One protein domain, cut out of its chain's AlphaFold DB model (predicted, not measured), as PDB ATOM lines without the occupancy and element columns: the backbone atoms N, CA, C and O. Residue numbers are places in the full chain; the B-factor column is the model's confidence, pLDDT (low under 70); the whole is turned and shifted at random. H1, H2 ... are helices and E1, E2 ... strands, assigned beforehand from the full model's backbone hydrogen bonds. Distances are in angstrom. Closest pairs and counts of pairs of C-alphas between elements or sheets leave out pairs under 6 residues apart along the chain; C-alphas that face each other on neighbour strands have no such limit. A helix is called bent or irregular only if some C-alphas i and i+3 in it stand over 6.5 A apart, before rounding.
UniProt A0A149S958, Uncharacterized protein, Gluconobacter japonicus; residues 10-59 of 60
ATOM      1  N   GLU A  10      53.950 -56.286 -28.302       83.81
ATOM      2  CA  GLU A  10      55.102 -55.527 -28.791       83.81
ATOM      3  C   GLU A  10      55.583 -56.054 -30.146       83.81
ATOM      4  O   GLU A  10      55.594 -55.312 -31.116       83.81
ATOM      5  N   GLN A  11      55.850 -57.357 -30.264       87.06
ATOM      6  CA  GLN A  11      56.265 -57.962 -31.534       87.06
ATOM      7  C   GLN A  11      55.235 -57.775 -32.657       87.06
ATOM      8  O   GLN A  11      55.600 -57.797 -33.830       87.06
ATOM      9  N   HIS A  12      53.950 -57.678 -32.319       82.94
ATOM     10  CA  HIS A  12      52.875 -57.544 -33.294       82.94
ATOM     11  C   HIS A  12      52.731 -56.118 -33.837       82.94
ATOM     12  O   HIS A  12      52.406 -55.956 -35.014       82.94
ATOM     13  N   PHE A  13      52.988 -55.103 -33.007       86.31
ATOM     14  CA  PHE A  13      52.733 -53.698 -33.336       86.31
ATOM     15  C   PHE A  13      53.992 -52.843 -33.531       86.31
ATOM     16  O   PHE A  13      53.906 -51.799 -34.172       86.31
ATOM     17  N   MET A  14      55.146 -53.250 -32.996       88.69
ATOM     18  CA  MET A  14      56.391 -52.483 -33.097       88.69
ATOM     19  C   MET A  14      56.813 -52.292 -34.559       88.69
ATOM     20  O   MET A  14      56.621 -53.180 -35.389       88.69
ATOM     21  N   ASP A  15      57.342 -51.105 -34.865       91.31
ATOM     22  CA  ASP A  15      57.750 -50.650 -36.203       91.31
ATOM     23  C   ASP A  15      56.643 -50.658 -37.274       91.31
ATOM     24  O   ASP A  15      56.920 -50.536 -38.468       91.31
ATOM     25  N   ARG A  16      55.372 -50.769 -36.868       89.69
ATOM     26  CA  ARG A  16      54.220 -50.715 -37.774       89.69
ATOM     27  C   ARG A  16      53.413 -49.449 -37.556       89.69
ATOM     28  O   ARG A  16      53.216 -48.998 -36.430       89.69
ATOM     29  N   THR A  17      52.873 -48.911 -38.644       92.38
ATOM     30  CA  THR A  17      51.847 -47.873 -38.543       92.38
ATOM     31  C   THR A  17      50.522 -48.539 -38.199       92.38
ATOM     32  O   THR A  17      50.108 -49.487 -38.867       92.38
ATOM     33  N   ILE A  18      49.845 -48.040 -37.168       90.69
ATOM     34  CA  ILE A  18      48.532 -48.537 -36.759       90.69
ATOM     35  C   ILE A  18      47.489 -47.423 -36.820       90.69
ATOM     36  O   ILE A  18      47.758 -46.272 -36.482       90.69
ATOM     37  N   LEU A  19      46.285 -47.784 -37.243       90.44
ATOM     38  CA  LEU A  19      45.075 -47.004 -37.071       90.44
ATOM     39  C   LEU A  19      44.386 -47.469 -35.789       90.44
ATOM     40  O   LEU A  19      44.168 -48.666 -35.597       90.44
ATOM     41  N   VAL A  20      44.033 -46.510 -34.939       88.88
ATOM     42  CA  VAL A  20      43.367 -46.744 -33.657       88.88
ATOM     43  C   VAL A  20      42.016 -46.042 -33.682       88.88
ATOM     44  O   VAL A  20      41.965 -44.828 -33.889       88.88
ATOM     45  N   SER A  21      40.936 -46.791 -33.469       89.12
ATOM     46  CA  SER A  21      39.588 -46.235 -33.286       89.12
ATOM     47  C   SER A  21      39.186 -46.333 -31.819       89.12
ATOM     48  O   SER A  21      39.481 -47.319 -31.163       89.12
ATOM     49  N   GLY A  22      38.526 -45.319 -31.269       90.44
ATOM     50  CA  GLY A  22      38.114 -45.380 -29.872       90.44
ATOM     51  C   GLY A  22      37.490 -44.094 -29.365       90.44
ATOM     52  O   GLY A  22      37.230 -43.159 -30.125       90.44
ATOM     53  N   ILE A  23      37.263 -44.046 -28.055       91.94
ATOM     54  CA  ILE A  23      36.666 -42.892 -27.385       91.94
ATOM     55  C   ILE A  23      37.785 -41.986 -26.883       91.94
ATOM     56  O   ILE A  23      38.573 -42.368 -26.018       91.94
ATOM     57  N   ALA A  24      37.842 -40.764 -27.407       93.62
ATOM     58  CA  ALA A  24      38.737 -39.743 -26.888       93.62
ATOM     59  C   ALA A  24      38.194 -39.202 -25.558       93.62
ATOM     60  O   ALA A  24      37.099 -38.642 -25.503       93.62
ATOM     61  N   GLN A  25      38.977 -39.332 -24.491       95.56
ATOM     62  CA  GLN A  25      38.620 -38.837 -23.168       95.56
ATOM     63  C   GLN A  25      39.772 -38.044 -22.557       95.56
ATOM     64  O   GLN A  25      40.946 -38.396 -22.672       95.56
ATOM     65  N   ARG A  26      39.419 -36.958 -21.871       97.31
ATOM     66  CA  ARG A  26      40.355 -36.167 -21.078       97.31
ATOM     67  C   ARG A  26      40.504 -36.802 -19.699       97.31
ATOM     68  O   ARG A  26      39.529 -36.861 -18.951       97.31
ATOM     69  N   VAL A  27      41.713 -37.235 -19.355       96.38
ATOM     70  CA  VAL A  27      42.019 -37.879 -18.072       96.38
ATOM     71  C   VAL A  27      43.071 -37.095 -17.288       96.38
ATOM     72  O   VAL A  27      43.962 -36.494 -17.896       96.38
ATOM     73  N   PRO A  28      42.971 -37.043 -15.949       96.38
ATOM     74  CA  PRO A  28      44.011 -36.460 -15.118       96.38
ATOM     75  C   PRO A  28      45.194 -37.427 -14.997       96.38
ATOM     76  O   PRO A  28      45.020 -38.607 -14.700       96.38
ATOM     77  N   VAL A  29      46.400 -36.909 -15.197       96.62
ATOM     78  CA  VAL A  29      47.653 -37.614 -14.922       96.62
ATOM     79  C   VAL A  29      48.289 -36.951 -13.708       96.62
ATOM     80  O   VAL A  29      48.579 -35.751 -13.722       96.62
ATOM     81  N   PHE A  30      48.454 -37.731 -12.645       97.44
ATOM     82  CA  PHE A  30      48.977 -37.267 -11.365       97.44
ATOM     83  C   PHE A  30      50.469 -37.560 -11.262       97.44
ATOM     84  O   PHE A  30      50.910 -38.662 -11.586       97.44
ATOM     85  N   TRP A  31      51.237 -36.598 -10.754       97.50
ATOM     86  CA  TRP A  31      52.605 -36.875 -10.322       97.50
ATOM     87  C   TRP A  31      52.576 -37.520  -8.944       97.50
ATOM     88  O   TRP A  31      51.944 -36.987  -8.025       97.50
ATOM     89  N   LEU A  32      53.271 -38.645  -8.814       97.69
ATOM     90  CA  LEU A  32      53.384 -39.407  -7.577       97.69
ATOM     91  C   LEU A  32      54.748 -39.156  -6.923       97.69
ATOM     92  O   LEU A  32      55.734 -38.921  -7.620       97.69
ATOM     93  N   ASN A  33      54.779 -39.188  -5.594       97.19
ATOM     94  CA  ASN A  33      56.003 -39.307  -4.808       97.19
ATOM     95  C   ASN A  33      56.564 -40.738  -4.917       97.19
ATOM     96  O   ASN A  33      55.885 -41.645  -5.404       97.19
ATOM     97  N   ASP A  34      57.770 -40.957  -4.394       97.25
ATOM     98  CA  ASP A  34      58.427 -42.275  -4.392       97.25
ATOM     99  C   ASP A  34      57.632 -43.350  -3.624       97.25
ATOM    100  O   ASP A  34      57.747 -44.538  -3.914       97.25
ATOM    101  N   ASP A  35      56.788 -42.943  -2.671       96.81
ATOM    102  CA  ASP A  35      55.877 -43.817  -1.919       96.81
ATOM    103  C   ASP A  35      54.538 -44.085  -2.640       96.81
ATOM    104  O   ASP A  35      53.652 -44.749  -2.099       96.81
ATOM    105  N   GLY A  36      54.375 -43.562  -3.859       95.75
ATOM    106  CA  GLY A  36      53.162 -43.682  -4.666       95.75
ATOM    107  C   GLY A  36      52.042 -42.706  -4.292       95.75
ATOM    108  O   GLY A  36      50.989 -42.727  -4.932       95.75
ATOM    109  N   THR A  37      52.228 -41.835  -3.295       96.88
ATOM    110  CA  THR A  37      51.211 -40.841  -2.919       96.88
ATOM    111  C   THR A  37      51.161 -39.679  -3.920       96.88
ATOM    112  O   THR A  37      52.203 -39.247  -4.421       96.88
ATOM    113  N   PRO A  38      49.976 -39.120  -4.240       96.75
ATOM    114  CA  PRO A  38      49.890 -37.966  -5.128       96.75
ATOM    115  C   PRO A  38      50.573 -36.723  -4.546       96.75
ATOM    116  O   PRO A  38      50.280 -36.295  -3.434       96.75
ATOM    117  N   THR A  39      51.399 -36.062  -5.354       97.69
ATOM    118  CA  THR A  39      52.072 -34.791  -5.005       97.69
ATOM    119  C   THR A  39      51.121 -33.587  -4.930       97.69
ATOM    120  O   THR A  39      51.540 -32.481  -4.595       97.69
ATOM    121  N   GLY A  40      49.859 -33.756  -5.335       95.81
ATOM    122  CA  GLY A  40      48.902 -32.667  -5.560       95.81
ATOM    123  C   GLY A  40      49.062 -31.953  -6.911       95.81
ATOM    124  O   GLY A  40      48.175 -31.199  -7.307       95.81
ATOM    125  N   LYS A  41      50.144 -32.210  -7.662       97.81
ATOM    126  CA  LYS A  41      50.305 -31.729  -9.042       97.81
ATOM    127  C   LYS A  41      49.625 -32.691 -10.015       97.81
ATOM    128  O   LYS A  41      49.751 -33.909  -9.881       97.81
ATOM    129  N   TYR A  42      48.964 -32.144 -11.031       97.25
ATOM    130  CA  TYR A  42      48.360 -32.921 -12.111       97.25
ATOM    131  C   TYR A  42      48.275 -32.110 -13.404       97.25
ATOM    132  O   TYR A  42      48.289 -30.877 -13.389       97.25
ATOM    133  N   TYR A  43      48.183 -32.812 -14.527       97.44
ATOM    134  CA  TYR A  43      47.812 -32.234 -15.813       97.44
ATOM    135  C   TYR A  43      46.729 -33.088 -16.461       97.44
ATOM    136  O   TYR A  43      46.442 -34.198 -16.017       97.44
ATOM    137  N   PHE A  44      46.101 -32.562 -17.506       97.75
ATOM    138  CA  PHE A  44      45.140 -33.330 -18.281       97.75
ATOM    139  C   PHE A  44      45.765 -33.810 -19.581       97.75
ATOM    140  O   PHE A  44      46.347 -33.013 -20.315       97.75
ATOM    141  N   GLN A  45      45.559 -35.084 -19.887       97.88
ATOM    142  CA  GLN A  45      45.941 -35.694 -21.151       97.88
ATOM    143  C   GLN A  45      44.695 -36.220 -21.855       97.88
ATOM    144  O   GLN A  45      43.839 -36.848 -21.232       97.88
ATOM    145  N   THR A  46      44.586 -35.971 -23.156       95.94
ATOM    146  CA  THR A  46      43.602 -36.670 -23.984       95.94
ATOM    147  C   THR A  46      44.159 -38.045 -24.323       95.94
ATOM    148  O   THR A  46      45.258 -38.149 -24.865       95.94
ATOM    149  N   GLN A  47      43.413 -39.091 -23.991       94.88
ATOM    150  CA  GLN A  47      43.731 -40.475 -24.330       94.88
ATOM    151  C   GLN A  47      42.598 -41.060 -25.169       94.88
ATOM    152  O   GLN A  47      41.445 -40.654 -25.025       94.88
ATOM    153  N   VAL A  48      42.929 -41.995 -26.058       91.38
ATOM    154  CA  VAL A  48      41.942 -42.767 -26.818       91.38
ATOM    155  C   VAL A  48      41.782 -44.111 -26.123       91.38
ATOM    156  O   VAL A  48      42.731 -44.888 -26.053       91.38
ATOM    157  N   PHE A  49      40.591 -44.362 -25.589       89.75
ATOM    158  CA  PHE A  49      40.225 -45.635 -24.986       89.75
ATOM    159  C   PHE A  49      39.690 -46.571 -26.067       89.75
ATOM    160  O   PHE A  49      38.698 -46.256 -26.728       89.75
ATOM    161  N   THR A  50      40.360 -47.707 -26.233       88.69
ATOM    162  CA  THR A  50      39.987 -48.798 -27.143       88.69
ATOM    163  C   THR A  50      39.350 -49.921 -26.333       88.69
ATOM    164  O   THR A  50      39.889 -50.282 -25.284       88.69
ATOM    165  N   GLY A  51      38.218 -50.454 -26.787       79.12
ATOM    166  CA  GLY A  51      37.496 -51.497 -26.056       79.12
ATOM    167  C   GLY A  51      38.061 -52.882 -26.343       79.12
ATOM    168  O   GLY A  51      38.366 -53.630 -25.414       79.12
ATOM    169  N   ASP A  52      38.255 -53.180 -27.627       77.56
ATOM    170  CA  ASP A  52      38.663 -54.495 -28.111       77.56
ATOM    171  C   ASP A  52      39.904 -54.410 -29.003       77.56
ATOM    172  O   ASP A  52      40.253 -53.367 -29.552       77.56
ATOM    173  N   SER A  53      40.595 -55.537 -29.186       73.75
ATOM    174  CA  SER A  53      41.774 -55.585 -30.062       73.75
ATOM    175  C   SER A  53      41.453 -55.312 -31.537       73.75
ATOM    176  O   SER A  53      42.360 -54.984 -32.292       73.75
ATOM    177  N   GLU A  54      40.189 -55.455 -31.952       73.50
ATOM    178  CA  GLU A  54      39.722 -55.161 -33.316       73.50
ATOM    179  C   GLU A  54      39.717 -53.656 -33.632       73.50
ATOM    180  O   GLU A  54      39.774 -53.270 -34.800       73.50
ATOM    181  N   ASP A  55      39.749 -52.804 -32.601       81.75
ATOM    182  CA  ASP A  55      39.873 -51.349 -32.730       81.75
ATOM    183  C   ASP A  55      41.281 -50.901 -33.173       81.75
ATOM    184  O   ASP A  55      41.506 -49.726 -33.490       81.75
ATOM    185  N   LEU A  56      42.238 -51.838 -33.199       86.62
ATOM    186  CA  LEU A  56      43.617 -51.642 -33.630       86.62
ATOM    187  C   LEU A  56      43.833 -52.308 -34.989       86.62
ATOM    188  O   LEU A  56      43.808 -53.532 -35.117       86.62
ATOM    189  N   LYS A  57      44.121 -51.506 -36.013       87.25
ATOM    190  CA  LYS A  57      44.393 -52.002 -37.364       87.25
ATOM    191  C   LYS A  57      45.795 -51.624 -37.808       87.25
ATOM    192  O   LYS A  57      46.116 -50.448 -37.908       87.25
ATOM    193  N   ILE A  58      46.610 -52.613 -38.157       87.56
ATOM    194  CA  ILE A  58      47.896 -52.374 -38.818       87.56
ATOM    195  C   ILE A  58      47.628 -51.885 -40.245       87.56
ATOM    196  O   ILE A  58      46.864 -52.507 -40.988       87.56
ATOM    197  N   LEU A  59      48.225 -50.751 -40.603       88.12
ATOM    198  CA  LEU A  59      48.162 -50.200 -41.950       88.12
ATOM    199  C   LEU A  59      49.236 -50.840 -42.852       88.12
ATOM    200  O   LEU A  59      50.246 -51.310 -42.322       88.12
TER     201      LEU A  59
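Overview. This is residues 10 to 59 of the 60 residues of an uncharacterized protein of Gluconobacter japonicus (UniProt A0A149S958). A long, bent two-stranded hairpin, E2 and E3, makes the long axis, and beyond its open end the short strands E1 and E4 pair as a small head with the short helix H1 beside them. The printed part has 50 residues, with one named helix and four named strands in the order H1, E1, E2, E3, E4. The two sheets, E1 - E4 and E2 - E3, are antiparallel, and the class is mostly strand. The whole is extended, with a radius of gyration of the C-alphas of 15.3 A, and spans 40 by 24 by 16 A.

Along the chain. Find C-alpha 10 at (55.102, -55.527, -28.791), where H1, residues 10 to 13, begins. Next comes E1, residues 18 to 20. E2, residues 23 to 32, starts at C-alpha 23 at (36.666, -42.892, -27.385) and runs 26.2 A. E3, residues 38 to 49, runs 23.4 A and bends by 95 degrees at residue 41. E4, residues 56 to 58, ends at C-alpha 58 at (47.896, -52.374, -38.818).

Arrangement. Look first at the hairpin of E2 and E3, antiparallel at 158 degrees, where N 25 and O 47 are 2.9 A apart and N 39 and O 31 are 2.9 A apart, both within hydrogen-bond range. E1 runs on into E2 across a break of 2 residues, at 97 degrees. E1 and E4 are antiparallel at 158 degrees, with N 19 and O 57 within hydrogen-bond range at 2.8 A. The closest C-alphas of H1 and E4, those of Phe 13 and Ile 58, are 7.4 A apart. H1 is too short for an O i to N i+4 pair; its one O i to N i+3 pair is within range. H1 is apart from E2 and E3, and E2 from E4.

Size, cuts and confidence. The C-alphas of Asp 35 and Leu 59, the two farthest apart, are 41.3 A apart. The printed part has no cut and no long link; the link from E3 to E4, 6 residues, is short. Mean pLDDT of the printed part is 91.4, and no printed residue is under 70.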